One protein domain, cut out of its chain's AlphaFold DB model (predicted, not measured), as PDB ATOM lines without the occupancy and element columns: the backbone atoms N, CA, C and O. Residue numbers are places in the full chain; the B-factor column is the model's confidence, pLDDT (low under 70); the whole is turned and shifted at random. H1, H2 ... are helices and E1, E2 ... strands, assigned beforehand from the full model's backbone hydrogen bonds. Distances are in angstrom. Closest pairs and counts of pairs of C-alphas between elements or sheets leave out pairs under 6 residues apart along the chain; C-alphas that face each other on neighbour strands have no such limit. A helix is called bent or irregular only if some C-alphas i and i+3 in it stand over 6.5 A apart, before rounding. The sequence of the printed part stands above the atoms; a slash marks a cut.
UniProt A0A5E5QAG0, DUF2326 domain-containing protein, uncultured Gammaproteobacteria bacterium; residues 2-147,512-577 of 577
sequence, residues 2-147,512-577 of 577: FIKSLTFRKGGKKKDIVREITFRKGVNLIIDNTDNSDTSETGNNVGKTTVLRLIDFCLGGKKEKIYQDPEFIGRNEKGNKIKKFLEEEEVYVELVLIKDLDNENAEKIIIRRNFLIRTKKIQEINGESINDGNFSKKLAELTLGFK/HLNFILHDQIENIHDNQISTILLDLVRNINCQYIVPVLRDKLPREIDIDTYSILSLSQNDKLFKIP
ATOM      1  N   PHE A   2      10.139  57.881 -17.892       97.69
ATOM      2  CA  PHE A   2      10.048  56.590 -18.577       97.69
ATOM      3  C   PHE A   2      11.299  56.314 -19.415       97.69
ATOM      4  O   PHE A   2      12.045  57.237 -19.740       97.69
ATOM      5  N   ILE A   3      11.514  55.061 -19.803       98.31
ATOM      6  CA  ILE A   3      12.475  54.660 -20.832       98.31
ATOM      7  C   ILE A   3      11.756  54.700 -22.181       98.31
ATOM      8  O   ILE A   3      10.758  54.011 -22.365       98.31
ATOM      9  N   LYS A   4      12.265  55.488 -23.130       97.88
ATOM     10  CA  LYS A   4      11.777  55.518 -24.514       97.88
ATOM     11  C   LYS A   4      12.455  54.440 -25.355       97.88
ATOM     12  O   LYS A   4      11.787  53.643 -26.006       97.88
ATOM     13  N   SER A   5      13.785  54.410 -25.340       97.88
ATOM     14  CA  SER A   5      14.556  53.446 -26.123       97.88
ATOM     15  C   SER A   5      15.923  53.143 -25.519       97.88
ATOM     16  O   SER A   5      16.489  53.935 -24.759       97.88
ATOM     17  N   LEU A   6      16.448  51.971 -25.875       98.12
ATOM     18  CA  LEU A   6      17.798  51.513 -25.573       98.12
ATOM     19  C   LEU A   6      18.448  51.042 -26.873       98.12
ATOM     20  O   LEU A   6      17.985  50.086 -27.495       98.12
ATOM     21  N   THR A   7      19.527  51.707 -27.275       96.62
ATOM     22  CA  THR A   7      20.219  51.421 -28.535       96.62
ATOM     23  C   THR A   7      21.673  51.057 -28.285       96.62
ATOM     24  O   THR A   7      22.376  51.727 -27.529       96.62
ATOM     25  N   PHE A   8      22.144  50.021 -28.970       91.25
ATOM     26  CA  PHE A   8      23.531  49.570 -28.956       91.25
ATOM     27  C   PHE A   8      24.141  49.825 -30.324       91.25
ATOM     28  O   PHE A   8      23.648  49.314 -31.334       91.25
ATOM     29  N   ARG A   9      25.211  50.612 -30.373       91.69
ATOM     30  CA  ARG A   9      25.872  50.993 -31.624       91.69
ATOM     31  C   ARG A   9      27.346  50.647 -31.555       91.69
ATOM     32  O   ARG A   9      27.975  50.827 -30.512       91.69
ATOM     33  N   LYS A  10      27.894  50.182 -32.674       88.81
ATOM     34  CA  LYS A  10      29.343  50.053 -32.835       88.81
ATOM     35  C   LYS A  10      29.963  51.442 -32.983       88.81
ATOM     36  O   LYS A  10      29.407  52.315 -33.659       88.81
ATOM     37  N   GLY A  11      31.082  51.655 -32.304       73.56
ATOM     38  CA  GLY A  11      31.962  52.795 -32.523       73.56
ATOM     39  C   GLY A  11      32.945  52.519 -33.664       73.56
ATOM     40  O   GLY A  11      33.007  51.422 -34.214       73.56
ATOM     41  N   GLY A  12      33.698  53.538 -34.075       66.31
ATOM     42  CA  GLY A  12      34.663  53.431 -35.174       66.31
ATOM     43  C   GLY A  12      34.119  53.825 -36.558       66.31
ATOM     44  O   GLY A  12      33.243  54.681 -36.685       66.31
ATOM     45  N   LYS A  13      34.701  53.252 -37.627       54.12
ATOM     46  CA  LYS A  13      34.486  53.689 -39.027       54.12
ATOM     47  C   LYS A  13      33.088  53.381 -39.583       54.12
ATOM     48  O   LYS A  13      32.663  54.056 -40.515       54.12
ATOM     49  N   LYS A  14      32.384  52.389 -39.031       58.06
ATOM     50  CA  LYS A  14      30.998  52.050 -39.384       58.06
ATOM     51  C   LYS A  14      30.119  52.198 -38.146       58.06
ATOM     52  O   LYS A  14      30.224  51.407 -37.213       58.06
ATOM     53  N   LYS A  15      29.279  53.234 -38.124       70.81
ATOM     54  CA  LYS A  15      28.318  53.488 -37.039       70.81
ATOM     55  C   LYS A  15      27.064  52.640 -37.245       70.81
ATOM     56  O   LYS A  15      25.986  53.173 -37.502       70.81
ATOM     57  N   ASP A  16      27.220  51.328 -37.138       84.56
ATOM     58  CA  ASP A  16      26.123  50.388 -37.347       84.56
ATOM     59  C   ASP A  16      25.349  50.158 -36.041       84.56
ATOM     60  O   ASP A  16      25.925  50.059 -34.949       84.56
ATOM     61  N   ILE A  17      24.022  50.081 -36.151       88.75
ATOM     62  CA  ILE A  17      23.140  49.703 -35.043       88.75
ATOM     63  C   ILE A  17      23.240  48.187 -34.869       88.75
ATOM     64  O   ILE A  17      22.893  47.426 -35.769       88.75
ATOM     65  N   VAL A  18      23.695  47.743 -33.698       89.44
ATOM     66  CA  VAL A  18      23.697  46.318 -33.337       89.44
ATOM     67  C   VAL A  18      22.265  45.885 -33.038       89.44
ATOM     68  O   VAL A  18      21.761  44.913 -33.612       89.44
ATOM     69  N   ARG A  19      21.602  46.637 -32.151       92.75
ATOM     70  CA  ARG A  19      20.214  46.419 -31.751       92.75
ATOM     71  C   ARG A  19      19.607  47.710 -31.205       92.75
ATOM     72  O   ARG A  19      20.296  48.498 -30.560       92.75
ATOM     73  N   GLU A  20      18.321  47.890 -31.453       95.38
ATOM     74  CA  GLU A  20      17.499  48.972 -30.920       95.38
ATOM     75  C   GLU A  20      16.267  48.350 -30.270       95.38
ATOM     76  O   GLU A  20      15.671  47.425 -30.822       95.38
ATOM     77  N   ILE A  21      15.935  48.815 -29.071       97.31
ATOM     78  CA  ILE A  21      14.787  48.356 -28.298       97.31
ATOM     79  C   ILE A  21      13.952  49.591 -27.984       97.31
ATOM     80  O   ILE A  21      14.444  50.515 -27.334       97.31
ATOM     81  N   THR A  22      12.702  49.601 -28.440       97.25
ATOM     82  CA  THR A  22      11.727  50.643 -28.100       97.25
ATOM     83  C   THR A  22      10.820  50.117 -27.004       97.25
ATOM     84  O   THR A  22      10.322  48.997 -27.094       97.25
ATOM     85  N   PHE A  23      10.624  50.915 -25.962       97.38
ATOM     86  CA  PHE A  23       9.786  50.550 -24.829       97.38
ATOM     87  C   PHE A  23       8.449  51.279 -24.920       97.38
ATOM     88  O   PHE A  23       8.360  52.396 -25.429       97.38
ATOM     89  N   ARG A  24       7.411  50.648 -24.382       95.44
ATOM     90  CA  ARG A  24       6.047  51.185 -24.311       95.44
ATOM     91  C   ARG A  24       5.588  51.289 -22.868       95.44
ATOM     92  O   ARG A  24       6.237  50.750 -21.975       95.44
ATOM     93  N   LYS A  25       4.473  51.973 -22.639       95.50
ATOM     94  CA  LYS A  25       3.775  51.976 -21.351       95.50
ATOM     95  C   LYS A  25       3.225  50.575 -21.047       95.50
ATOM     96  O   LYS A  25       2.886  49.832 -21.968       95.50
ATOM     97  N   GLY A  26       3.153  50.208 -19.773       96.19
ATOM     98  CA  GLY A  26       2.707  48.896 -19.316       96.19
ATOM     99  C   GLY A  26       3.778  47.807 -19.452       96.19
ATOM    100  O   GLY A  26       4.955  48.018 -19.148       96.19
ATOM    101  N   VAL A  27       3.368  46.613 -19.875       97.06
ATOM    102  CA  VAL A  27       4.230  45.423 -19.924       97.06
ATOM    103  C   VAL A  27       5.196  45.460 -21.119       97.06
ATOM    104  O   VAL A  27       4.814  45.712 -22.265       97.06
ATOM    105  N   ASN A  28       6.463  45.158 -20.837       97.56
ATOM    106  CA  ASN A  28       7.564  45.076 -21.790       97.56
ATOM    107  C   ASN A  28       8.343  43.763 -21.572       97.56
ATOM    108  O   ASN A  28       9.215  43.686 -20.703       97.56
ATOM    109  N   LEU A  29       8.037  42.728 -22.357       96.62
ATOM    110  CA  LEU A  29       8.664  41.411 -22.244       96.62
ATOM    111  C   LEU A  29       9.907  41.288 -23.130       96.62
ATOM    112  O   LEU A  29       9.897  41.653 -24.307       96.62
ATOM    113  N   ILE A  30      10.970  40.726 -22.558       95.75
ATOM    114  CA  ILE A  30      12.182  40.316 -23.270       95.75
ATOM    115  C   ILE A  30      12.179  38.786 -23.322       95.75
ATOM    116  O   ILE A  30      12.539  38.115 -22.352       95.75
ATOM    117  N   ILE A  31      11.731  38.244 -24.447       92.19
ATOM    118  CA  ILE A  31      11.451  36.819 -24.620       92.19
ATOM    119  C   ILE A  31      12.696  36.079 -25.095       92.19
ATOM    120  O   ILE A  31      13.408  36.540 -25.986       92.19
ATOM    121  N   ASP A  32      12.921  34.896 -24.539       89.12
ATOM    122  CA  ASP A  32      13.798  33.892 -25.136       89.12
ATOM    123  C   ASP A  32      12.980  32.832 -25.879       89.12
ATOM    124  O   ASP A  32      12.168  32.138 -25.267       89.12
ATOM    125  N   ASN A  33      13.215  32.753 -27.189       84.94
ATOM    126  CA  ASN A  33      12.609  31.840 -28.156       84.94
ATOM    127  C   ASN A  33      13.566  30.693 -28.541       84.94
ATOM    128  O   ASN A  33      13.456  30.160 -29.639       84.94
ATOM    129  N   THR A  34      14.565  30.363 -27.720       80.12
ATOM    130  CA  THR A  34      15.416  29.188 -27.974       80.12
ATOM    131  C   THR A  34      14.553  27.923 -27.950       80.12
ATOM    132  O   THR A  34      13.869  27.671 -26.959       80.12
ATOM    133  N   ASP A  35      14.578  27.152 -29.040       65.94
ATOM    134  CA  ASP A  35      13.798  25.924 -29.175       65.94
ATOM    135  C   ASP A  35      14.351  24.852 -28.226       65.94
ATOM    136  O   ASP A  35      15.412  24.278 -28.450       65.94
ATOM    137  N   ASN A  36      13.613  24.545 -27.157       58.12
ATOM    138  CA  ASN A  36      13.995  23.518 -26.177       58.12
ATOM    139  C   ASN A  36      13.741  22.074 -26.690       58.12
ATOM    140  O   ASN A  36      13.692  21.136 -25.893       58.12
ATOM    141  N   SER A  37      13.517  21.879 -27.998       53.41
ATOM    142  CA  SER A  37      13.290  20.561 -28.613       53.41
ATOM    143  C   SER A  37      14.560  19.713 -28.709       53.41
ATOM    144  O   SER A  37      14.466  18.487 -28.660       53.41
ATOM    145  N   ASP A  38      15.732  20.348 -28.795       48.62
ATOM    146  CA  ASP A  38      17.030  19.683 -28.698       48.62
ATOM    147  C   ASP A  38      17.535  19.756 -27.251       48.62
ATOM    148  O   ASP A  38      17.767  20.829 -26.697       48.62
ATOM    149  N   THR A  39      17.748  18.600 -26.619       48.47
ATOM    150  CA  THR A  39      18.158  18.469 -25.205       48.47
ATOM    151  C   THR A  39      19.527  19.087 -24.869       48.47
ATOM    152  O   THR A  39      19.929  19.089 -23.704       48.47
ATOM    153  N   SER A  40      20.250  19.619 -25.862       45.44
ATOM    154  CA  SER A  40      21.552  20.285 -25.737       45.44
ATOM    155  C   SER A  40      21.482  21.821 -25.747       45.44
ATOM    156  O   SER A  40      22.425  22.465 -25.274       45.44
ATOM    157  N   GLU A  41      20.396  22.427 -26.239       44.34
ATOM    158  CA  GLU A  41      20.245  23.883 -26.293       44.34
ATOM    159  C   GLU A  41      19.493  24.388 -25.061       44.34
ATOM    160  O   GLU A  41      18.284  24.259 -24.923       44.34
ATOM    161  N   THR A  42      20.227  24.990 -24.126       49.72
ATOM    162  CA  THR A  42      19.607  25.708 -23.006       49.72
ATOM    163  C   THR A  42      19.465  27.182 -23.388       49.72
ATOM    164  O   THR A  42      20.441  27.799 -23.817       49.72
ATOM    165  N   GLY A  43      18.298  27.807 -23.170       48.06
ATOM    166  CA  GLY A  43      18.079  29.272 -23.277       48.06
ATOM    167  C   GLY A  43      18.932  30.132 -22.312       48.06
ATOM    168  O   GLY A  43      18.704  31.322 -22.060       48.06
ATOM    169  N   ASN A  44      19.959  29.537 -21.710       57.62
ATOM    170  CA  ASN A  44      20.900  30.218 -20.847       57.62
ATOM    171  C   ASN A  44      21.886  31.029 -21.699       57.62
ATOM    172  O   ASN A  44      22.524  30.518 -22.619       57.62
ATOM    173  N   ASN A  45      22.089  32.294 -21.316       65.69
ATOM    174  CA  ASN A  45      23.070  33.226 -21.897       65.69
ATOM    175  C   ASN A  45      22.728  33.884 -23.249       65.69
ATOM    176  O   ASN A  45      23.625  34.434 -23.883       65.69
ATOM    177  N   VAL A  46      21.459  33.936 -23.673       76.31
ATOM    178  CA  VAL A  46      21.064  34.725 -24.870       76.31
ATOM    179  C   VAL A  46      21.156  36.251 -24.668       76.31
ATOM    180  O   VAL A  46      21.156  37.021 -25.628       76.31
ATOM    181  N   GLY A  47      21.270  36.702 -23.411       79.19
ATOM    182  CA  GLY A  47      21.437  38.115 -23.044       79.19
ATOM    183  C   GLY A  47      20.218  38.779 -22.391       79.19
ATOM    184  O   GLY A  47      20.269  39.977 -22.136       79.19
ATOM    185  N   LYS A  48      19.165  38.021 -22.054       87.81
ATOM    186  CA  LYS A  48      17.945  38.472 -21.347       87.81
ATOM    187  C   LYS A  48      18.215  39.470 -20.202       87.81
ATOM    188  O   LYS A  48      17.967  40.666 -20.337       87.81
ATOM    189  N   THR A  49      18.832  39.003 -19.114       89.94
ATOM    190  CA  THR A  49      19.215  39.836 -17.960       89.94
ATOM    191  C   THR A  49      20.200  40.946 -18.338       89.94
ATOM    192  O   THR A  49      20.250  41.993 -17.695       89.94
ATOM    193  N   THR A  50      20.996  40.753 -19.395       91.38
ATOM    194  CA  THR A  50      21.994  41.748 -19.821       91.38
ATOM    195  C   THR A  50      21.315  43.036 -20.289       91.38
ATOM    196  O   THR A  50      21.847  44.106 -20.021       91.38
ATOM    197  N   VAL A  51      20.109  42.971 -20.869       94.75
ATOM    198  CA  VAL A  51      19.317  44.171 -21.198       94.75
ATOM    199  C   VAL A  51      19.055  45.015 -19.948       94.75
ATOM    200  O   VAL A  51      19.363  46.207 -19.943       94.75
ATOM    201  N   LEU A  52      18.587  44.396 -18.855       95.94
ATOM    202  CA  LEU A  52      18.354  45.097 -17.586       95.94
ATOM    203  C   LEU A  52      19.652  45.698 -17.039       95.94
ATOM    204  O   LEU A  52      19.685  46.849 -16.607       95.94
ATOM    205  N   ARG A  53      20.753  44.940 -17.108       94.88
ATOM    206  CA  ARG A  53      22.072  45.405 -16.660       94.88
ATOM    207  C   ARG A  53      22.605  46.562 -17.512       94.88
ATOM    208  O   ARG A  53      23.340  47.388 -16.982       94.88
ATOM    209  N   LEU A  54      22.254  46.648 -18.796       95.38
ATOM    210  CA  LEU A  54      22.653  47.742 -19.692       95.38
ATOM    211  C   LEU A  54      21.857  49.024 -19.419       95.38
ATOM    212  O   LEU A  54      22.438  50.113 -19.442       95.38
ATOM    213  N   ILE A  55      20.570  48.900 -19.080       97.56
ATOM    214  CA  ILE A  55      19.783  50.019 -18.544       97.56
ATOM    215  C   ILE A  55      20.406  50.482 -17.220       97.56
ATOM    216  O   ILE A  55      20.726  51.661 -17.072       97.56
ATOM    217  N   ASP A  56      20.674  49.555 -16.292       96.44
ATOM    218  CA  ASP A  56      21.324  49.864 -15.013       96.44
ATOM    219  C   ASP A  56      22.685  50.542 -15.205       96.44
ATOM    220  O   ASP A  56      23.015  51.514 -14.522       96.44
ATOM    221  N   PHE A  57      23.466  50.061 -16.175       95.75
ATOM    222  CA  PHE A  57      24.726  50.661 -16.578       95.75
ATOM    223  C   PHE A  57      24.513  52.107 -17.025       95.75
ATOM    224  O   PHE A  57      25.164  52.991 -16.483       95.75
ATOM    225  N   CYS A  58      23.573  52.414 -17.915       97.12
ATOM    226  CA  CYS A  58      23.305  53.808 -18.293       97.12
ATOM    227  C   CYS A  58      22.905  54.675 -17.083       97.12
ATOM    228  O   CYS A  58      23.357  55.810 -16.963       97.12
ATOM    229  N   LEU A  59      22.196  54.108 -16.106       96.06
ATOM    230  CA  LEU A  59      21.799  54.765 -14.854       96.06
ATOM    231  C   LEU A  59      22.910  54.815 -13.783       96.06
ATOM    232  O   LEU A  59      22.635  54.938 -12.586       96.06
ATOM    233  N   GLY A  60      24.179  54.697 -14.177       94.06
ATOM    234  CA  GLY A  60      25.337  54.826 -13.283       94.06
ATOM    235  C   GLY A  60      25.811  53.518 -12.645       94.06
ATOM    236  O   GLY A  60      26.639  53.547 -11.733       94.06
ATOM    237  N   GLY A  61      25.318  52.371 -13.114       92.50
ATOM    238  CA  GLY A  61      25.829  51.052 -12.754       92.50
ATOM    239  C   GLY A  61      27.272  50.820 -13.226       92.50
ATOM    240  O   GLY A  61      27.828  51.560 -14.045       92.50
ATOM    241  N   LYS A  62      27.899  49.770 -12.693       90.62
ATOM    242  CA  LYS A  62      29.267  49.355 -13.040       90.62
ATOM    243  C   LYS A  62      29.276  48.524 -14.327       90.62
ATOM    244  O   LYS A  62      28.471  47.601 -14.450       90.62
ATOM    245  N   LYS A  63      30.201  48.814 -15.250       88.25
ATOM    246  CA  LYS A  63      30.322  48.096 -16.536       88.25
ATOM    247  C   LYS A  63      30.691  46.626 -16.364       88.25
ATOM    248  O   LYS A  63      30.296  45.792 -17.169       88.25
ATOM    249  N   GLU A  64      31.392  46.309 -15.279       85.88
ATOM    250  CA  GLU A  64      31.830  44.962 -14.935       85.88
ATOM    251  C   GLU A  64      30.653  43.987 -14.866       85.88
ATOM    252  O   GLU A  64      30.783  42.855 -15.310       85.88
ATOM    253  N   LYS A  65      29.468  44.437 -14.428       84.88
ATOM    254  CA  LYS A  65      28.272  43.586 -14.336       84.88
ATOM    255  C   LYS A  65      27.789  43.041 -15.691       84.88
ATOM    256  O   LYS A  65      27.016  42.085 -15.712       84.88
ATOM    257  N   ILE A  66      28.196  43.648 -16.811       86.06
ATOM    258  CA  ILE A  66      27.787  43.218 -18.158       86.06
ATOM    259  C   ILE A  66      28.510  41.937 -18.579       86.06
ATOM    260  O   ILE A  66      27.908  41.086 -19.223       86.06
ATOM    261  N   TYR A  67      29.785  41.798 -18.216       80.44
ATOM    262  CA  TYR A  67      30.657  40.734 -18.724       80.44
ATOM    263  C   TYR A  67      31.392  39.945 -17.632       80.44
ATOM    264  O   TYR A  67      32.061  38.964 -17.939       80.44
ATOM    265  N   GLN A  68      31.304  40.349 -16.364       73.38
ATOM    266  CA  GLN A  68      31.832  39.587 -15.235       73.38
ATOM    267  C   GLN A  68      30.693  38.859 -14.540       73.38
ATOM    268  O   GLN A  68      29.690  39.460 -14.152       73.38
ATOM    269  N   ASP A  69      30.887  37.559 -14.378       64.44
ATOM    270  CA  ASP A  69      30.080  36.755 -13.479       64.44
ATOM    271  C   ASP A  69      30.774  36.748 -12.106       64.44
ATOM    272  O   ASP A  69      31.962  36.406 -12.064       64.44
ATOM    273  N   PRO A  70      30.100  37.159 -11.014       54.72
ATOM    274  CA  PRO A  70      30.662  37.127  -9.664       54.72
ATOM    275  C   PRO A  70      31.184  35.747  -9.245       54.72
ATOM    276  O   PRO A  70      32.152  35.684  -8.491       54.72
ATOM    277  N   GLU A  71      30.591  34.660  -9.750       47.03
ATOM    278  CA  GLU A  71      31.016  33.288  -9.437       47.03
ATOM    279  C   GLU A  71      32.219  32.834 -10.283       47.03
ATOM    280  O   GLU A  71      32.995  31.975  -9.865       47.03
ATOM    281  N   PHE A  72      32.442  33.461 -11.445       54.00
ATOM    282  CA  PHE A  72      33.488  33.087 -12.409       54.00
ATOM    283  C   PHE A  72      34.396  34.264 -12.783       54.00
ATOM    284  O   PHE A  72      34.796  34.426 -13.945       54.00
ATOM    285  N   ILE A  73      34.749  35.101 -11.803       50.84
ATOM    286  CA  ILE A  73      35.663  36.231 -12.004       50.84
ATOM    287  C   ILE A  73      37.001  35.698 -12.547       50.84
ATOM    288  O   ILE A  73      37.718  34.961 -11.878       50.84
ATOM    289  N   GLY A  74      37.324  36.049 -13.795       49.19
ATOM    290  CA  GLY A  74      38.544  35.605 -14.486       49.19
ATOM    291  C   GLY A  74      38.456  34.252 -15.209       49.19
ATOM    292  O   GLY A  74      39.393  33.913 -15.924       49.19
ATOM    293  N   ARG A  75      37.344  33.510 -15.084       45.78
ATOM    294  CA  ARG A  75      37.094  32.212 -15.754       45.78
ATOM    295  C   ARG A  75      35.900  32.227 -16.716       45.78
ATOM    296  O   ARG A  75      35.570  31.211 -17.315       45.78
ATOM    297  N   ASN A  76      35.251  33.377 -16.888       61.50
ATOM    298  CA  ASN A  76      34.126  33.520 -17.805       61.50
ATOM    299  C   ASN A  76      34.617  33.793 -19.240       61.50
ATOM    300  O   ASN A  76      34.678  34.944 -19.672       61.50
ATOM    301  N   GLU A  77      34.974  32.745 -19.989       61.56
ATOM    302  CA  GLU A  77      35.388  32.857 -21.402       61.56
ATOM    303  C   GLU A  77      34.359  33.610 -22.259       61.56
ATOM    304  O   GLU A  77      34.725  34.439 -23.094       61.56
ATOM    305  N   LYS A  78      33.062  33.380 -22.015       63.47
ATOM    306  CA  LYS A  78      31.970  34.096 -22.694       63.47
ATOM    307  C   LYS A  78      31.981  35.584 -22.337       63.47
ATOM    308  O   LYS A  78      31.903  36.433 -23.221       63.47
ATOM    309  N   GLY A  79      32.156  35.901 -21.056       68.06
ATOM    310  CA  GLY A  79      32.340  37.262 -20.557       68.06
ATOM    311  C   GLY A  79      33.542  37.966 -21.187       68.06
ATOM    312  O   GLY A  79      33.434  39.111 -21.623       68.06
ATOM    313  N   ASN A  80      34.667  37.267 -21.340       76.19
ATOM    314  CA  ASN A  80      35.856  37.806 -22.002       76.19
ATOM    315  C   ASN A  80      35.614  38.088 -23.492       76.19
ATOM    316  O   ASN A  80      36.029  39.142 -23.973       76.19
ATOM    317  N   LYS A  81      34.894  37.213 -24.212       80.62
ATOM    318  CA  LYS A  81      34.484  37.462 -25.609       80.62
ATOM    319  C   LYS A  81      33.598  38.703 -25.728       80.62
ATOM    320  O   LYS A  81      33.864  39.555 -26.571       80.62
ATOM    321  N   ILE A  82      32.595  38.839 -24.852       83.88
ATOM    322  CA  ILE A  82      31.717  40.019 -24.809       83.88
ATOM    323  C   ILE A  82      32.544  41.273 -24.529       83.88
ATOM    324  O   ILE A  82      32.442  42.248 -25.264       83.88
ATOM    325  N   LYS A  83      33.404  41.249 -23.508       86.56
ATOM    326  CA  LYS A  83      34.260  42.387 -23.169       86.56
ATOM    327  C   LYS A  83      35.138  42.803 -24.351       86.56
ATOM    328  O   LYS A  83      35.186  43.984 -24.677       86.56
ATOM    329  N   LYS A  84      35.794  41.835 -24.997       86.56
ATOM    330  CA  LYS A  84      36.655  42.071 -26.157       86.56
ATOM    331  C   LYS A  84      35.872  42.725 -27.295       86.56
ATOM    332  O   LYS A  84      36.290  43.767 -27.776       86.56
ATOM    333  N   PHE A  85      34.698  42.196 -27.638       87.62
ATOM    334  CA  PHE A  85      33.814  42.809 -28.634       87.62
ATOM    335  C   PHE A  85      33.416  44.245 -28.269       87.62
ATOM    336  O   PHE A  85      33.502  45.138 -29.106       87.62
ATOM    337  N   LEU A  86      33.006  44.485 -27.019       89.62
ATOM    338  CA  LEU A  86      32.586  45.812 -26.562       89.62
ATOM    339  C   LEU A  86      33.721  46.847 -26.644       89.62
ATOM    340  O   LEU A  86      33.457  48.019 -26.912       89.62
ATOM    341  N   GLU A  87      34.963  46.428 -26.398       90.19
ATOM    342  CA  GLU A  87      36.143  47.295 -26.452       90.19
ATOM    343  C   GLU A  87      36.682  47.470 -27.886       90.19
ATOM    344  O   GLU A  87      36.979  48.595 -28.284       90.19
ATOM    345  N   GLU A  88      36.782  46.399 -28.680       89.69
ATOM    346  CA  GLU A  88      37.336  46.430 -30.045       89.69
ATOM    347  C   GLU A  88      36.407  47.117 -31.047       89.69
ATOM    348  O   GLU A  88      36.861  47.929 -31.850       89.69
ATOM    349  N   GLU A  89      35.102  46.855 -30.959       89.38
ATOM    350  CA  GLU A  89      34.090  47.497 -31.808       89.38
ATOM    351  C   GLU A  89      33.631  48.848 -31.229       89.38
ATOM    352  O   GLU A  89      32.622  49.400 -31.665       89.38
ATOM    353  N   GLU A  90      34.338  49.358 -30.211       91.94
ATOM    354  CA  GLU A  90      34.089  50.629 -29.518       91.94
ATOM    355  C   GLU A  90      32.596  50.854 -29.192       91.94
ATOM    356  O   GLU A  90      32.051  51.948 -29.364       91.94
ATOM    357  N   VAL A  91      31.917  49.795 -28.740       91.69
ATOM    358  CA  VAL A  91      30.461  49.779 -28.570       91.69
ATOM    359  C   VAL A  91      30.041  50.794 -27.516       91.69
ATOM    360  O   VAL A  91      30.573  50.819 -26.402       91.69
ATOM    361  N   TYR A  92      29.026  51.590 -27.840       94.56
ATOM    362  CA  TYR A  92      28.361  52.465 -26.886       94.56
ATOM    363  C   TYR A  92      26.866  52.173 -26.814       94.56
ATOM    364  O   TYR A  92      26.229  51.725 -27.772       94.56
ATOM    365  N   VAL A  93      26.326  52.421 -25.628       96.44
ATOM    366  CA  VAL A  93      24.921  52.271 -25.281       96.44
ATOM    367  C   VAL A  93      24.318  53.661 -25.177       96.44
ATOM    368  O   VAL A  93      24.881  54.523 -24.502       96.44
ATOM    369  N   GLU A  94      23.185  53.865 -25.835       97.81
ATOM    370  CA  GLU A  94      22.367  55.066 -25.733       97.81
ATOM    371  C   GLU A  94      21.031  54.705 -25.079       97.81
ATOM    372  O   GLU A  94      20.270  53.903 -25.621       97.81
ATOM    373  N   LEU A  95      20.757  55.284 -23.911       98.50
ATOM    374  CA  LEU A  95      19.476  55.183 -23.214       98.50
ATOM    375  C   LEU A  95      18.760  56.527 -23.327       98.50
ATOM    376  O   LEU A  95      19.288  57.548 -22.883       98.50
ATOM    377  N   VAL A  96      17.552  56.522 -23.882       98.38
ATOM    378  CA  VAL A  96      16.700  57.712 -23.962       98.38
ATOM    379  C   VAL A  96      15.615  57.602 -22.903       98.38
ATOM    380  O   VAL A  96      14.759  56.722 -22.977       98.38
ATOM    381  N   LEU A  97      15.639  58.503 -21.926       98.19
ATOM    382  CA  LEU A  97      14.546  58.705 -20.982       98.19
ATOM    383  C   LEU A  97      13.620  59.808 -21.497       98.19
ATOM    384  O   LEU A  97      14.085  60.753 -22.133       98.19
ATOM    385  N   ILE A  98      12.327  59.710 -21.201       97.69
ATOM    386  CA  ILE A  98      11.325  60.715 -21.568       97.69
ATOM    387  C   ILE A  98      10.356  60.957 -20.412       97.69
ATOM    388  O   ILE A  98      10.034  60.037 -19.656       97.69
ATOM    389  N   LYS A  99       9.899  62.200 -20.242       94.38
ATOM    390  CA  LYS A  99       8.969  62.553 -19.159       94.38
ATOM    391  C   LYS A  99       7.600  61.899 -19.324       94.38
ATOM    392  O   LYS A  99       7.033  61.451 -18.331       94.38
ATOM    393  N   ASP A 100       7.132  61.809 -20.562       93.88
ATOM    394  CA  ASP A 100       5.834  61.261 -20.940       93.88
ATOM    395  C   ASP A 100       5.982  60.466 -22.246       93.88
ATOM    396  O   ASP A 100       6.538  60.976 -23.217       93.88
ATOM    397  N   LEU A 101       5.550  59.202 -22.249       93.06
ATOM    398  CA  LEU A 101       5.611  58.333 -23.431       93.06
ATOM    399  C   LEU A 101       4.544  58.685 -24.467       93.06
ATOM    400  O   LEU A 101       4.764  58.444 -25.652       93.06
ATOM    401  N   ASP A 102       3.432  59.273 -24.027       91.62
ATOM    402  CA  ASP A 102       2.282  59.588 -24.872       91.62
ATOM    403  C   ASP A 102       2.480  60.934 -25.614       91.62
ATOM    404  O   ASP A 102       1.718  61.286 -26.513       91.62
ATOM    405  N   ASN A 103       3.552  61.675 -25.289       93.38
ATOM    406  CA  ASN A 103       3.918  62.949 -25.908       93.38
ATOM    407  C   ASN A 103       5.351  62.924 -26.467       93.38
ATOM    408  O   ASN A 103       6.334  63.068 -25.740       93.38
ATOM    409  N   GLU A 104       5.495  62.840 -27.793       89.75
ATOM    410  CA  GLU A 104       6.810  62.783 -28.447       89.75
ATOM    411  C   GLU A 104       7.696  64.021 -28.234       89.75
ATOM    412  O   GLU A 104       8.925  63.913 -28.350       89.75
ATOM    413  N   ASN A 105       7.089  65.168 -27.919       92.50
ATOM    414  CA  ASN A 105       7.764  66.438 -27.657       92.50
ATOM    415  C   ASN A 105       8.074  66.652 -26.171       92.50
ATOM    416  O   ASN A 105       8.645  67.682 -25.811       92.50
ATOM    417  N   ALA A 106       7.710  65.704 -25.302       94.94
ATOM    418  CA  ALA A 106       8.073  65.761 -23.897       94.94
ATOM    419  C   ALA A 106       9.598  65.784 -23.717       94.94
ATOM    420  O   ALA A 106      10.363  65.296 -24.554       94.94
ATOM    421  N   GLU A 107      10.033  66.356 -22.596       95.38
ATOM    422  CA  GLU A 107      11.444  66.471 -22.240       95.38
ATOM    423  C   GLU A 107      12.138  65.100 -22.260       95.38
ATOM    424  O   GLU A 107      11.632  64.124 -21.693       95.38
ATOM    425  N   LYS A 108      13.303  65.042 -22.918       97.44
ATOM    426  CA  LYS A 108      14.118  63.833 -23.078       97.44
ATOM    427  C   LYS A 108      15.466  64.000 -22.395       97.44
ATOM    428  O   LYS A 108      16.075  65.065 -22.460       97.44
ATOM    429  N   ILE A 109      15.961  62.909 -21.822       97.75
ATOM    430  CA  ILE A 109      17.346  62.792 -21.363       97.75
ATOM    431  C   ILE A 109      18.010  61.684 -22.168       97.75
ATOM    432  O   ILE A 109      17.563  60.540 -22.138       97.75
ATOM    433  N   ILE A 110      19.089  62.014 -22.868       98.31
ATOM    434  CA  ILE A 110      19.860  61.066 -23.671       98.31
ATOM    435  C   ILE A 110      21.146  60.747 -22.921       98.31
ATOM    436  O   ILE A 110      21.987  61.619 -22.723       98.31
ATOM    437  N   ILE A 111      21.310  59.497 -22.507       98.38
ATOM    438  CA  ILE A 111      22.482  59.030 -21.772       98.38
ATOM    439  C   ILE A 111      23.311  58.154 -22.700       98.38
ATOM    440  O   ILE A 111      22.803  57.156 -23.207       98.38
ATOM    441  N   ARG A 112      24.592  58.482 -22.886       97.25
ATOM    442  CA  ARG A 112      25.529  57.647 -23.650       97.25
ATOM    443  C   ARG A 112      26.660  57.157 -22.771       97.25
ATOM    444  O   ARG A 112      27.331  57.951 -22.111       97.25
ATOM    445  N   ARG A 113      26.906  55.848 -22.781       96.38
ATOM    446  CA  ARG A 113      28.048  55.243 -22.085       96.38
ATOM    447  C   ARG A 113      28.706  54.169 -22.934       96.38
ATOM    448  O   ARG A 113      28.019  53.423 -23.622       96.38
ATOM    449  N   ASN A 114      30.026  54.044 -22.843       94.69
ATOM    450  CA  ASN A 114      30.761  52.936 -23.455       94.69
ATOM    451  C   ASN A 114      31.600  52.159 -22.430       94.69
ATOM    452  O   ASN A 114      31.622  52.466 -21.237       94.69
ATOM    453  N   PHE A 115      32.298  51.134 -22.912       92.81
ATOM    454  CA  PHE A 115      33.060  50.201 -22.078       92.81
ATOM    455  C   PHE A 115      34.555  50.539 -21.984       92.81
ATOM    456  O   PHE A 115      35.291  49.895 -21.232       92.81
ATOM    457  N   LEU A 116      34.992  51.591 -22.679       91.06
ATOM    458  CA  LEU A 116      36.386  52.018 -22.784       91.06
ATOM    459  C   LEU A 116      36.854  52.787 -21.532       91.06
ATOM    460  O   LEU A 116      36.104  53.012 -20.577       91.06
ATOM    461  N   ILE A 117      38.143  53.138 -21.487       87.12
ATOM    462  CA  ILE A 117      38.794  53.800 -20.343       87.12
ATOM    463  C   ILE A 117      39.531  55.056 -20.838       87.12
ATOM    464  O   ILE A 117      39.909  55.150 -22.005       87.12
ATOM    465  N   ARG A 118      39.774  56.009 -19.928       84.06
ATOM    466  CA  ARG A 118      40.548  57.242 -20.154       84.06
ATOM    467  C   ARG A 118      39.957  58.076 -21.296       84.06
ATOM    468  O   ARG A 118      38.772  58.376 -21.270       84.06
ATOM    469  N   THR A 119      40.772  58.451 -22.277       84.62
ATOM    470  CA  THR A 119      40.429  59.385 -23.359       84.62
ATOM    471  C   THR A 119      39.368  58.857 -24.316       84.62
ATOM    472  O   THR A 119      38.672  59.651 -24.933       84.62
ATOM    473  N   LYS A 120      39.215  57.533 -24.428       88.38
ATOM    474  CA  LYS A 120      38.182  56.908 -25.264       88.38
ATOM    475  C   LYS A 120      36.858  56.681 -24.527       88.38
ATOM    476  O   LYS A 120      35.922  56.128 -25.101       88.38
ATOM    477  N   LYS A 121      36.777  57.023 -23.240       92.56
ATOM    478  CA  LYS A 121      35.577  56.799 -22.434       92.56
ATOM    479  C   LYS A 121      34.470  57.768 -22.847       92.56
ATOM    480  O   LYS A 121      34.653  58.977 -22.787       92.56
ATOM    481  N   ILE A 122      33.307  57.219 -23.176       93.88
ATOM    482  CA  ILE A 122      32.066  57.961 -23.389       93.88
ATOM    483  C   ILE A 122      31.247  57.839 -22.108       93.88
ATOM    484  O   ILE A 122      30.956  56.734 -21.639       93.88
ATOM    485  N   GLN A 123      30.906  58.984 -21.533       95.81
ATOM    486  CA  GLN A 123      29.989  59.111 -20.410       95.81
ATOM    487  C   GLN A 123      29.322  60.475 -20.515       95.81
ATOM    488  O   GLN A 123      29.830  61.467 -19.998       95.81
ATOM    489  N   GLU A 124      28.218  60.518 -21.247       97.06
ATOM    490  CA  GLU A 124      27.557  61.756 -21.641       97.06
ATOM    491  C   GLU A 124      26.098  61.764 -21.203       97.06
ATOM    492  O   GLU A 124      25.435  60.722 -21.180       97.06
ATOM    493  N   ILE A 125      25.595  62.956 -20.892       97.44
ATOM    494  CA  ILE A 125      24.171  63.219 -20.697       97.44
ATOM    495  C   ILE A 125      23.808  64.414 -21.577       97.44
ATOM    496  O   ILE A 125      24.443  65.458 -21.483       97.44
ATOM    497  N   ASN A 126      22.821  64.256 -22.458       96.69
ATOM    498  CA  ASN A 126      22.405  65.260 -23.445       96.69
ATOM    499  C   ASN A 126      23.560  65.789 -24.320       96.69
ATOM    500  O   ASN A 126      23.556  66.940 -24.740       96.69
ATOM    501  N   GLY A 127      24.551  64.934 -24.604       94.69
ATOM    502  CA  GLY A 127      25.739  65.277 -25.394       94.69
ATOM    503  C   GLY A 127      26.871  65.944 -24.604       94.69
ATOM    504  O   GLY A 127      27.952  66.138 -25.154       94.69
ATOM    505  N   GLU A 128      26.676  66.254 -23.321       96.44
ATOM    506  CA  GLU A 128      27.726  66.799 -22.454       96.44
ATOM    507  C   GLU A 128      28.495  65.677 -21.753       96.44
ATOM    508  O   GLU A 128      27.889  64.820 -21.108       96.44
ATOM    509  N   SER A 129      29.829  65.688 -21.832       95.81
ATOM    510  CA  SER A 129      30.687  64.714 -21.142       95.81
ATOM    511  C   SER A 129      30.759  64.994 -19.638       95.81
ATOM    512  O   SER A 129      31.112  66.095 -19.214       95.81
ATOM    513  N   ILE A 130      30.458  63.986 -18.814       95.06
ATOM    514  CA  ILE A 130      30.387  64.103 -17.354       95.06
ATOM    515  C   ILE A 130      31.363  63.126 -16.689       95.06
ATOM    516  O   ILE A 130      31.370  61.922 -16.958       95.06
ATOM    517  N   ASN A 131      32.159  63.628 -15.745       92.12
ATOM    518  CA  ASN A 131      33.083  62.799 -14.969       92.12
ATOM    519  C   ASN A 131      32.359  61.822 -14.016       92.12
ATOM    520  O   ASN A 131      31.187  61.990 -13.675       92.12
ATOM    521  N   ASP A 132      33.085  60.816 -13.528       87.75
ATOM    522  CA  ASP A 132      32.521  59.759 -12.673       87.75
ATOM    523  C   ASP A 132      31.928  60.264 -11.355       87.75
ATOM    524  O   ASP A 132      30.882  59.777 -10.924       87.75
ATOM    525  N   GLY A 133      32.559  61.258 -10.724       86.75
ATOM    526  CA  GLY A 133      32.103  61.804  -9.442       86.75
ATOM    527  C   GLY A 133      30.795  62.598  -9.537       86.75
ATOM    528  O   GLY A 133      30.058  62.691  -8.551       86.75
ATOM    529  N   ASN A 134      30.490  63.147 -10.714       91.31
ATOM    530  CA  ASN A 134      29.331  64.009 -10.941       91.31
ATOM    531  C   ASN A 134      28.206  63.333 -11.731       91.31
ATOM    532  O   ASN A 134      27.074  63.800 -11.655       91.31
ATOM    533  N   PHE A 135      28.471  62.222 -12.425       93.25
ATOM    534  CA  PHE A 135      27.486  61.548 -13.280       93.25
ATOM    535  C   PHE A 135      26.192  61.194 -12.532       93.25
ATOM    536  O   PHE A 135      25.101  61.592 -12.929       93.25
ATOM    537  N   SER A 136      26.322  60.534 -11.379       91.44
ATOM    538  CA  SER A 136      25.187  60.158 -10.523       91.44
ATOM    539  C   SER A 136      24.406  61.376 -10.004       91.44
ATOM    540  O   SER A 136      23.178  61.353  -9.951       91.44
ATOM    541  N   LYS A 137      25.101  62.476  -9.674       91.69
ATOM    542  CA  LYS A 137      24.465  63.724  -9.216       91.69
ATOM    543  C   LYS A 137      23.681  64.396 -10.340       91.69
ATOM    544  O   LYS A 137      22.572  64.858 -10.109       91.69
ATOM    545  N   LYS A 138      24.249  64.423 -11.551       93.75
ATOM    546  CA  LYS A 138      23.596  65.001 -12.727       93.75
ATOM    547  C   LYS A 138      22.350  64.207 -13.120       93.75
ATOM    548  O   LYS A 138      21.332  64.805 -13.446       93.75
ATOM    549  N   LEU A 139      22.399  62.876 -13.011       94.19
ATOM    550  CA  LEU A 139      21.221  62.027 -13.196       94.19
ATOM    551  C   LEU A 139      20.128  62.325 -12.164       94.19
ATOM    552  O   LEU A 139      18.983  62.510 -12.565       94.19
ATOM    553  N   ALA A 140      20.460  62.426 -10.870       92.62
ATOM    554  CA  ALA A 140      19.482  62.810  -9.845       92.62
ATOM    555  C   ALA A 140      18.854  64.183 -10.123       92.62
ATOM    556  O   ALA A 140      17.636  64.311 -10.040       92.62
ATOM    557  N   GLU A 141      19.662  65.178 -10.504       93.00
ATOM    558  CA  GLU A 141      19.178  66.522 -10.836       93.00
ATOM    559  C   GLU A 141      18.154  66.477 -11.977       93.00
ATOM    560  O   GLU A 141      17.059  67.009 -11.834       93.00
ATOM    561  N   LEU A 142      18.486  65.807 -13.083       94.00
ATOM    562  CA  LEU A 142      17.646  65.802 -14.282       94.00
ATOM    563  C   LEU A 142      16.418  64.887 -14.170       94.00
ATOM    564  O   LEU A 142      15.396  65.156 -14.790       94.00
ATOM    565  N   THR A 143      16.510  63.786 -13.422       92.44
ATOM    566  CA  THR A 143      15.419  62.794 -13.349       92.44
ATOM    567  C   THR A 143      14.520  62.960 -12.133       92.44
ATOM    568  O   THR A 143      13.332  62.659 -12.223       92.44
ATOM    569  N   LEU A 144      15.070  63.411 -11.005       89.62
ATOM    570  CA  LEU A 144      14.362  63.502  -9.730       89.62
ATOM    571  C   LEU A 144      14.306  64.937  -9.176       89.62
ATOM    572  O   LEU A 144      13.674  65.170  -8.151       89.62
ATOM    573  N   GLY A 145      14.948  65.911  -9.828       83.31
ATOM    574  CA  GLY A 145      14.786  67.329  -9.503       83.31
ATOM    575  C   GLY A 145      15.506  67.811  -8.239       83.31
ATOM    576  O   GLY A 145      15.195  68.898  -7.758       83.31
ATOM    577  N   PHE A 146      16.469  67.063  -7.682       76.12
ATOM    578  CA  PHE A 146      17.216  67.502  -6.492       76.12
ATOM    579  C   PHE A 146      18.733  67.292  -6.580       76.12
ATOM    580  O   PHE A 146      19.245  66.425  -7.285       76.12
ATOM    581  N   LYS A 147      19.460  68.088  -5.783       70.06
ATOM    582  CA  LYS A 147      20.933  68.118  -5.671       70.06
ATOM    583  C   LYS A 147      21.437  67.524  -4.349       70.06
ATOM    584  O   LYS A 147      22.380  68.028  -3.743       70.06
ATOM    585  N   HIS A 512      10.083  60.448  -8.918       93.94
ATOM    586  CA  HIS A 512      10.346  59.026  -9.127       93.94
ATOM    587  C   HIS A 512      10.527  58.649 -10.607       93.94
ATOM    588  O   HIS A 512      10.267  59.419 -11.540       93.94
ATOM    589  N   LEU A 513      11.016  57.425 -10.812       96.38
ATOM    590  CA  LEU A 513      11.081  56.775 -12.116       96.38
ATOM    591  C   LEU A 513       9.868  55.859 -12.292       96.38
ATOM    592  O   LEU A 513       9.512  55.125 -11.370       96.38
ATOM    593  N   ASN A 514       9.292  55.874 -13.491       97.19
ATOM    594  CA  ASN A 514       8.055  55.178 -13.845       97.19
ATOM    595  C   ASN A 514       8.329  53.813 -14.484       97.19
ATOM    596  O   ASN A 514       7.523  53.325 -15.263       97.19
ATOM    597  N   PHE A 515       9.486  53.205 -14.233       97.88
ATOM    598  CA  PHE A 515       9.815  51.889 -14.770       97.88
ATOM    599  C   PHE A 515      10.388  50.983 -13.690       97.88
ATOM    600  O   PHE A 515      11.047  51.446 -12.758       97.88
ATOM    601  N   ILE A 516      10.153  49.687 -13.836       97.88
ATOM    602  CA  ILE A 516      10.628  48.635 -12.945       97.88
ATOM    603  C   ILE A 516      11.284  47.561 -13.812       97.88
ATOM    604  O   ILE A 516      10.704  47.113 -14.800       97.88
ATOM    605  N   LEU A 517      12.505  47.174 -13.451       97.69
ATOM    606  CA  LEU A 517      13.288  46.125 -14.096       97.69
ATOM    607  C   LEU A 517      13.324  44.913 -13.167       97.69
ATOM    608  O   LEU A 517      14.058  44.943 -12.178       97.69
ATOM    609  N   HIS A 518      12.562  43.865 -13.462       95.31
ATOM    610  CA  HIS A 518      12.513  42.655 -12.636       95.31
ATOM    611  C   HIS A 518      13.046  41.460 -13.398       95.31
ATOM    612  O   HIS A 518      12.533  41.147 -14.461       95.31
ATOM    613  N   ASP A 519      14.053  40.790 -12.845       92.38
ATOM    614  CA  ASP A 519      14.568  39.529 -13.371       92.38
ATOM    615  C   ASP A 519      13.895  38.322 -12.697       92.38
ATOM    616  O   ASP A 519      13.332  38.428 -11.605       92.38
ATOM    617  N   GLN A 520      14.014  37.152 -13.325       87.38
ATOM    618  CA  GLN A 520      13.548  35.871 -12.792       87.38
ATOM    619  C   GLN A 520      12.054  35.838 -12.405       87.38
ATOM    620  O   GLN A 520      11.699  35.332 -11.326       87.38
ATOM    621  N   ILE A 521      11.178  36.386 -13.254       86.75
ATOM    622  CA  ILE A 521       9.723  36.300 -13.046       86.75
ATOM    623  C   ILE A 521       9.226  34.850 -13.139       86.75
ATOM    624  O   ILE A 521       8.228  34.507 -12.522       86.75
ATOM    625  N   GLU A 522       9.954  33.978 -13.840       81.75
ATOM    626  CA  GLU A 522       9.630  32.562 -14.048       81.75
ATOM    627  C   GLU A 522       9.582  31.716 -12.764       81.75
ATOM    628  O   GLU A 522       9.141  30.569 -12.801       81.75
ATOM    629  N   ASN A 523      10.023  32.262 -11.628       83.88
ATOM    630  CA  ASN A 523       9.909  31.609 -10.319       83.88
ATOM    631  C   ASN A 523       8.584  31.947  -9.607       83.88
ATOM    632  O   ASN A 523       8.438  31.651  -8.422       83.88
ATOM    633  N   ILE A 524       7.663  32.624 -10.289       85.94
ATOM    634  CA  ILE A 524       6.327  32.972  -9.806       85.94
ATOM    635  C   ILE A 524       5.314  32.016 -10.448       85.94
ATOM    636  O   ILE A 524       5.495  31.590 -11.584       85.94
ATOM    637  N   HIS A 525       4.251  31.665  -9.720       85.56
ATOM    638  CA  HIS A 525       3.184  30.807 -10.239       85.56
ATOM    639  C   HIS A 525       2.423  31.458 -11.407       85.56
ATOM    640  O   HIS A 525       2.169  32.661 -11.394       85.56
ATOM    641  N   ASP A 526       2.001  30.650 -12.381       85.75
ATOM    642  CA  ASP A 526       1.356  31.092 -13.625       85.75
ATOM    643  C   ASP A 526       0.177  32.058 -13.406       85.75
ATOM    644  O   ASP A 526       0.122  33.116 -14.027       85.75
ATOM    645  N   ASN A 527      -0.727  31.753 -12.468       85.88
ATOM    646  CA  ASN A 527      -1.878  32.610 -12.146       85.88
ATOM    647  C   ASN A 527      -1.469  34.005 -11.634       85.88
ATOM    648  O   ASN A 527      -2.115  35.009 -11.936       85.88
ATOM    649  N   GLN A 528      -0.374  34.076 -10.880       88.81
ATOM    650  CA  GLN A 528       0.184  35.330 -10.384       88.81
ATOM    651  C   GLN A 528       0.822  36.126 -11.520       88.81
ATOM    652  O   GLN A 528       0.615  37.333 -11.607       88.81
ATOM    653  N   ILE A 529       1.551  35.460 -12.425       90.94
ATOM    654  CA  ILE A 529       2.102  36.100 -13.628       90.94
ATOM    655  C   ILE A 529       0.970  36.726 -14.446       90.94
ATOM    656  O   ILE A 529       1.067  37.900 -14.805       90.94
ATOM    657  N   SER A 530      -0.122  35.993 -14.677       91.44
ATOM    658  CA  SER A 530      -1.301  36.521 -15.366       91.44
ATOM    659  C   SER A 530      -1.861  37.770 -14.694       91.44
ATOM    660  O   SER A 530      -2.004  38.801 -15.348       91.44
ATOM    661  N   THR A 531      -2.075  37.715 -13.379       91.75
ATOM    662  CA  THR A 531      -2.598  38.847 -12.598       91.75
ATOM    663  C   THR A 531      -1.682  40.075 -12.694       91.75
ATOM    664  O   THR A 531      -2.140  41.204 -12.874       91.75
ATOM    665  N   ILE A 532      -0.360  39.880 -12.624       92.38
ATOM    666  CA  ILE A 532       0.615  40.972 -12.757       92.38
ATOM    667  C   ILE A 532       0.511  41.619 -14.142       92.38
ATOM    668  O   ILE A 532       0.433  42.845 -14.245       92.38
ATOM    669  N   LEU A 533       0.558  40.806 -15.200       92.19
ATOM    670  CA  LEU A 533       0.706  41.290 -16.571       92.19
ATOM    671  C   LEU A 533      -0.604  41.827 -17.164       92.19
ATOM    672  O   LEU A 533      -0.570  42.831 -17.877       92.19
ATOM    673  N   LEU A 534      -1.738  41.183 -16.881       90.06
ATOM    674  CA  LEU A 534      -3.034  41.518 -17.477       90.06
ATOM    675  C   LEU A 534      -3.816  42.555 -16.663       90.06
ATOM    676  O   LEU A 534      -4.459  43.422 -17.264       90.06
ATOM    677  N   ASP A 535      -3.701  42.518 -15.331       90.00
ATOM    678  CA  ASP A 535      -4.549  43.318 -14.442       90.00
ATOM    679  C   ASP A 535      -3.778  44.444 -13.749       90.00
ATOM    680  O   ASP A 535      -4.128  45.620 -13.890       90.00
ATOM    681  N   LEU A 536      -2.707  44.125 -13.013       92.62
ATOM    682  CA  LEU A 536      -2.032  45.125 -12.180       92.62
ATOM    683  C   LEU A 536      -1.298  46.178 -13.006       92.62
ATOM    684  O   LEU A 536      -1.557  47.370 -12.853       92.62
ATOM    685  N   VAL A 537      -0.372  45.759 -13.872       94.44
ATOM    686  CA  VAL A 537       0.495  46.690 -14.617       94.44
ATOM    687  C   VAL A 537      -0.311  47.564 -15.577       94.44
ATOM    688  O   VAL A 537       0.048  48.716 -15.808       94.44
ATOM    689  N   ARG A 538      -1.419  47.044 -16.117       88.88
ATOM    690  CA  ARG A 538      -2.267  47.753 -17.083       88.88
ATOM    691  C   ARG A 538      -2.882  49.034 -16.517       88.88
ATOM    692  O   ARG A 538      -3.087  49.984 -17.267       88.88
ATOM    693  N   ASN A 539      -3.156  49.055 -15.215       87.75
ATOM    694  CA  ASN A 539      -3.824  50.167 -14.539       87.75
ATOM    695  C   ASN A 539      -2.849  51.174 -13.909       87.75
ATOM    696  O   ASN A 539      -3.286  52.164 -13.332       87.75
ATOM    697  N   ILE A 540      -1.540  50.944 -14.034       94.19
ATOM    698  CA  ILE A 540      -0.503  51.781 -13.431       94.19
ATOM    699  C   ILE A 540       0.204  52.563 -14.533       94.19
ATOM    700  O   ILE A 540       0.527  52.035 -15.599       94.19
ATOM    701  N   ASN A 541       0.515  53.830 -14.266       94.88
ATOM    702  CA  ASN A 541       1.291  54.676 -15.166       94.88
ATOM    703  C   ASN A 541       2.796  54.318 -15.145       94.88
ATOM    704  O   ASN A 541       3.654  55.145 -14.842       94.88
ATOM    705  N   CYS A 542       3.135  53.065 -15.455       96.62
ATOM    706  CA  CYS A 542       4.497  52.547 -15.373       96.62
ATOM    707  C   CYS A 542       4.936  51.748 -16.607       96.62
ATOM    708  O   CYS A 542       4.172  51.520 -17.542       96.62
ATOM    709  N   GLN A 543       6.200  51.323 -16.600       97.69
ATOM    710  CA  GLN A 543       6.764  50.307 -17.480       97.69
ATOM    711  C   GLN A 543       7.264  49.146 -16.639       97.69
ATOM    712  O   GLN A 543       8.178  49.305 -15.830       97.69
ATOM    713  N   TYR A 544       6.701  47.970 -16.863       97.62
ATOM    714  CA  TYR A 544       7.162  46.746 -16.234       97.62
ATOM    715  C   TYR A 544       8.000  45.959 -17.239       97.62
ATOM    716  O   TYR A 544       7.468  45.428 -18.213       97.62
ATOM    717  N   ILE A 545       9.320  45.961 -17.048       98.06
ATOM    718  CA  ILE A 545      10.296  45.411 -17.993       98.06
ATOM    719  C   ILE A 545      10.853  44.116 -17.426       98.06
ATOM    720  O   ILE A 545      11.534  44.122 -16.395       98.06
ATOM    721  N   VAL A 546      10.580  43.014 -18.123       95.62
ATOM    722  CA  VAL A 546      10.827  41.675 -17.592       95.62
ATOM    723  C   VAL A 546      11.372  40.734 -18.665       95.62
ATOM    724  O   VAL A 546      10.715  40.515 -19.685       95.62
ATOM    725  N   PRO A 547      12.562  40.150 -18.464       93.81
ATOM    726  CA  PRO A 547      13.000  38.988 -19.203       93.81
ATOM    727  C   PRO A 547      12.276  37.729 -18.735       93.81
ATOM    728  O   PRO A 547      12.110  37.509 -17.539       93.81
ATOM    729  N   VAL A 548      11.882  36.882 -19.681       91.44
ATOM    730  CA  VAL A 548      11.175  35.631 -19.386       91.44
ATOM    731  C   VAL A 548      11.423  34.600 -20.487       91.44
ATOM    732  O   VAL A 548      11.687  34.941 -21.644       91.44
ATOM    733  N   LEU A 549      11.386  33.319 -20.125       89.19
ATOM    734  CA  LEU A 549      11.395  32.218 -21.090       89.19
ATOM    735  C   LEU A 549      10.005  32.085 -21.717       89.19
ATOM    736  O   LEU A 549       9.019  32.109 -20.982       89.19
ATOM    737  N   ARG A 550       9.918  31.892 -23.040       88.06
ATOM    738  CA  ARG A 550       8.624  31.741 -23.730       88.06
ATOM    739  C   ARG A 550       7.741  30.673 -23.072       88.06
ATOM    740  O   ARG A 550       6.578  30.936 -22.792       88.06
ATOM    741  N   ASP A 551       8.327  29.527 -22.732       85.25
ATOM    742  CA  ASP A 551       7.625  28.373 -22.146       85.25
ATOM    743  C   ASP A 551       7.191  28.571 -20.682       85.25
ATOM    744  O   ASP A 551       6.515  27.716 -20.113       85.25
ATOM    745  N   LYS A 552       7.607  29.671 -20.045       86.38
ATOM    746  CA  LYS A 552       7.253  30.022 -18.659       86.38
ATOM    747  C   LYS A 552       6.139  31.060 -18.574       86.38
ATOM    748  O   LYS A 552       5.783  31.467 -17.473       86.38
ATOM    749  N   LEU A 553       5.609  31.503 -19.712       89.44
ATOM    750  CA  LEU A 553       4.454  32.386 -19.741       89.44
ATOM    751  C   LEU A 553       3.148  31.576 -19.782       89.44
ATOM    752  O   LEU A 553       3.051  30.610 -20.544       89.44
ATOM    753  N   PRO A 554       2.122  31.984 -19.015       90.12
ATOM    754  CA  PRO A 554       0.785  31.412 -19.117       90.12
ATOM    755  C   PRO A 554       0.231  31.529 -20.541       90.12
ATOM    756  O   PRO A 554       0.454  32.524 -21.228       90.12
ATOM    757  N   ARG A 555      -0.547  30.529 -20.976       87.62
ATOM    758  CA  ARG A 555      -1.069  30.437 -22.358       87.62
ATOM    759  C   ARG A 555      -1.994  31.583 -22.773       87.62
ATOM    760  O   ARG A 555      -2.170  31.818 -23.962       87.62
ATOM    761  N   GLU A 556      -2.611  32.243 -21.805       90.62
ATOM    762  CA  GLU A 556      -3.504  33.389 -21.998       90.62
ATOM    763  C   GLU A 556      -2.763  34.706 -22.268       90.62
ATOM    764  O   GLU A 556      -3.384  35.673 -22.703       90.62
ATOM    765  N   ILE A 557      -1.444  34.755 -22.044       89.25
ATOM    766  CA  ILE A 557      -0.636  35.935 -22.346       89.25
ATOM    767  C   ILE A 557      -0.373  36.004 -23.849       89.25
ATOM    768  O   ILE A 557       0.324  35.162 -24.417       89.25
ATOM    769  N   ASP A 558      -0.861  37.069 -24.482       89.88
ATOM    770  CA  ASP A 558      -0.484  37.410 -25.851       89.88
ATOM    771  C   ASP A 558       0.948  37.968 -25.889       89.88
ATOM    772  O   ASP A 558       1.208  39.154 -25.660       89.88
ATOM    773  N   ILE A 559       1.901  37.075 -26.157       88.81
ATOM    774  CA  ILE A 559       3.329  37.391 -26.181       88.81
ATOM    775  C   ILE A 559       3.641  38.442 -27.252       88.81
ATOM    776  O   ILE A 559       4.461  39.316 -26.991       88.81
ATOM    777  N   ASP A 560       2.992  38.421 -28.414       88.44
ATOM    778  CA  ASP A 560       3.306  39.361 -29.497       88.44
ATOM    779  C   ASP A 560       2.871  40.788 -29.132       88.44
ATOM    780  O   ASP A 560       3.590  41.755 -29.402       88.44
ATOM    781  N   THR A 561       1.757  40.916 -28.405       89.88
ATOM    782  CA  THR A 561       1.309  42.197 -27.844       89.88
ATOM    783  C   THR A 561       2.281  42.752 -26.800       89.88
ATOM    784  O   THR A 561       2.448  43.971 -26.723       89.88
ATOM    785  N   TYR A 562       2.950  41.900 -26.013       93.19
ATOM    786  CA  TYR A 562       3.786  42.326 -24.879       93.19
ATOM    787  C   TYR A 562       5.300  42.186 -25.076       93.19
ATOM    788  O   TYR A 562       6.060  42.813 -24.329       93.19
ATOM    789  N   SER A 563       5.764  41.522 -26.131       94.81
ATOM    790  CA  SER A 563       7.175  41.418 -26.506       94.81
ATOM    791  C   SER A 563       7.709  42.747 -27.046       94.81
ATOM    792  O   SER A 563       7.078  43.397 -27.880       94.81
ATOM    793  N   ILE A 564       8.866  43.174 -26.540       96.31
ATOM    794  CA  ILE A 564       9.661  44.293 -27.083       96.31
ATOM    795  C   ILE A 564      11.004  43.826 -27.650       96.31
ATOM    796  O   ILE A 564      11.700  44.576 -28.332       96.31
ATOM    797  N   LEU A 565      11.393  42.592 -27.331       95.38
ATOM    798  CA  LEU A 565      12.611  41.965 -27.803       95.38
ATOM    799  C   LEU A 565      12.455  40.449 -27.732       95.38
ATOM    800  O   LEU A 565      12.152  39.910 -26.671       95.38
ATOM    801  N   SER A 566      12.759  39.772 -28.831       93.19
ATOM    802  CA  SER A 566      12.914  38.321 -28.871       93.19
ATOM    803  C   SER A 566      14.376  37.969 -29.118       93.19
ATOM    804  O   SER A 566      15.011  38.541 -30.001       93.19
ATOM    805  N   LEU A 567      14.910  37.056 -28.312       91.81
ATOM    806  CA  LEU A 567      16.275  36.544 -28.390       91.81
ATOM    807  C   LEU A 567      16.245  35.030 -28.600       91.81
ATOM    808  O   LEU A 567      15.291  34.364 -28.208       91.81
ATOM    809  N   SER A 568      17.307  34.483 -29.176       89.38
ATOM    810  CA  SER A 568      17.537  33.037 -29.279       89.38
ATOM    811  C   SER A 568      19.040  32.756 -29.324       89.38
ATOM    812  O   SER A 568      19.847  33.692 -29.341       89.38
ATOM    813  N   GLN A 569      19.454  31.486 -29.369       83.88
ATOM    814  CA  GLN A 569      20.866  31.145 -29.597       83.88
ATOM    815  C   GLN A 569      21.398  31.687 -30.936       83.88
ATOM    816  O   GLN A 569      22.564  32.078 -31.007       83.88
ATOM    817  N   ASN A 570      20.537  31.794 -31.953       84.75
ATOM    818  CA  ASN A 570      20.888  32.316 -33.277       84.75
ATOM    819  C   ASN A 570      20.768  33.850 -33.384       84.75
ATOM    820  O   ASN A 570      21.433  34.452 -34.224       84.75
ATOM    821  N   ASP A 571      19.976  34.500 -32.521       88.00
ATOM    822  CA  ASP A 571      19.872  35.965 -32.428       88.00
ATOM    823  C   ASP A 571      20.102  36.458 -30.989       88.00
ATOM    824  O   ASP A 571      19.200  36.937 -30.296       88.00
ATOM    825  N   LYS A 572      21.346  36.335 -30.516       88.94
ATOM    826  CA  LYS A 572      21.764  36.831 -29.193       88.94
ATOM    827  C   LYS A 572      21.766  38.358 -29.140       88.94
ATOM    828  O   LYS A 572      21.924  39.043 -30.153       88.94
ATOM    829  N   LEU A 573      21.707  38.920 -27.930       88.38
ATOM    830  CA  LEU A 573      21.628  40.373 -27.708       88.38
ATOM    831  C   LEU A 573      22.670  41.183 -28.505       88.38
ATOM    832  O   LEU A 573      22.305  42.147 -29.179       88.38
ATOM    833  N   PHE A 574      23.940  40.764 -28.466       85.88
ATOM    834  CA  PHE A 574      25.052  41.437 -29.151       85.88
ATOM    835  C   PHE A 574      25.317  40.936 -30.582       85.88
ATOM    836  O   PHE A 574      26.227  41.453 -31.226       85.88
ATOM    837  N   LYS A 575      24.548  39.957 -31.085       83.31
ATOM    838  CA  LYS A 575      24.739  39.326 -32.409       83.31
ATOM    839  C   LYS A 575      26.163  38.794 -32.636       83.31
ATOM    840  O   LYS A 575      26.716  38.890 -33.728       83.31
ATOM    841  N   ILE A 576      26.761  38.261 -31.573       76.25
ATOM    842  CA  ILE A 576      28.052  37.566 -31.592       76.25
ATOM    843  C   ILE A 576      27.750  36.061 -31.514       76.25
ATOM    844  O   ILE A 576      26.863  35.705 -30.728       76.25
ATOM    845  N   PRO A 577      28.448  35.206 -32.286       57.81
ATOM    846  CA  PRO A 577      28.293  33.754 -32.212       57.81
ATOM    847  C   PRO A 577      28.474  33.184 -30.798       57.81
ATOM    848  O   PRO A 577      29.401  33.620 -30.071       57.81
TER     849      PRO A 577
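This is residues 2 to 147 and 512 to 577 of the 577 residues of the protein "DUF2326 domain-containing protein" of uncultured Gammaproteobacteria bacterium (UniProt A0A5E5QAG0). Two sheets stand next to each other, an antiparallel one, E2, E1, E4, E5, E6, and a parallel one, E7, E8, E3, E9, and helix H1 packs on both in the middle. H5 covers the other face of the parallel sheet, H4 runs over E5 and E6, and H2 links H1 to H3, near the beginning of E4. The printed part has 212 residues, with six named helices and nine named strands in the order E1 E2 E3 H1 H2 H3 E4 E5 E6 H4 E7 H5 E8 H6 E9, class mixed. It is compact, with a radius of gyration of the C-alphas of 17.8 A and spans of 49 by 41 by 32 A.

Start with E2, residues 17 to 22, E1, residues 2 to 9, E4, residues 92 to 98, E5, residues 108 to 114, and E6, residues 123 to 125. Within hydrogen-bond range are N 6 and O 21, 2.9 A, N 4 and O 96, 2.8 A, N 95 and O 111, 2.9 A, and N 112 and O 124, 2.9 A. E4, E5 and E6 make a meander, each the antiparallel neighbour of the one before. H1, residues 48 to 58, is across E1, 73 degrees on the local plane; its closest C-alphas to E4 are Cys 58 and Leu 95, 6.4 A. H4, residues 132 to 144, is on the same face, making two layers; its height over the sheet is 9.7 A. Next find E7, residues 515 to 518, E8, residues 543 to 549, E3, residues 26 to 32, and E9, residues 563 to 567, with N 516 and O 543 at 2.8 A, N 30 and O 546 at 2.9 A, and N 31 and O 565 at 2.8 A. H1 is along E3, 15 degrees on the local plane, and H5, residues 526 to 539, is on the opposite face, making three layers; C-alphas 26 and 538 are its closest to E3, 5.6 A. E7, H5, E8 form a strand-helix-strand unit, and E8, H6, residues 559 to 562, E9 a split one around E3, both with right-handed crossovers. H6 stands at the sheet's level. H2, residues 64 to 67, touches H1, C-alphas 66 and 50 being closest at 6.2 A, and residues 78 to 83 of H3, residues 77 to 88, touch H2. Each O i to N i+4 pair is within range in H3, but 6 of 7 in H1, 7 of 9 in H4 and 6 of 10 in H5; H2 and H6 are too short for one.

Find C-alpha 2 at (10.048, 56.590, -18.577); E1 runs 21.3 A from there. H5 begins at (1.356, 31.092, -13.625) and is 19.8 A long. E9 ends at (16.275, 36.544, -28.390). H4 is irregular, with C-alphas 133 and 136 at 7.2 A, and H5 only just, with C-alphas 534 and 537 at 6.9 A.

The C-alphas of Asp 38 and Lys 147 are farthest apart, 53.8 A. Residues 148 to 511 are not printed, and C-alphas 147 and 512 are 14.4 A apart. The link from E3 to H1 is long. pLDDT is under 70 at residues 12 to 14, 35 to 45, 69 to 79 and 577.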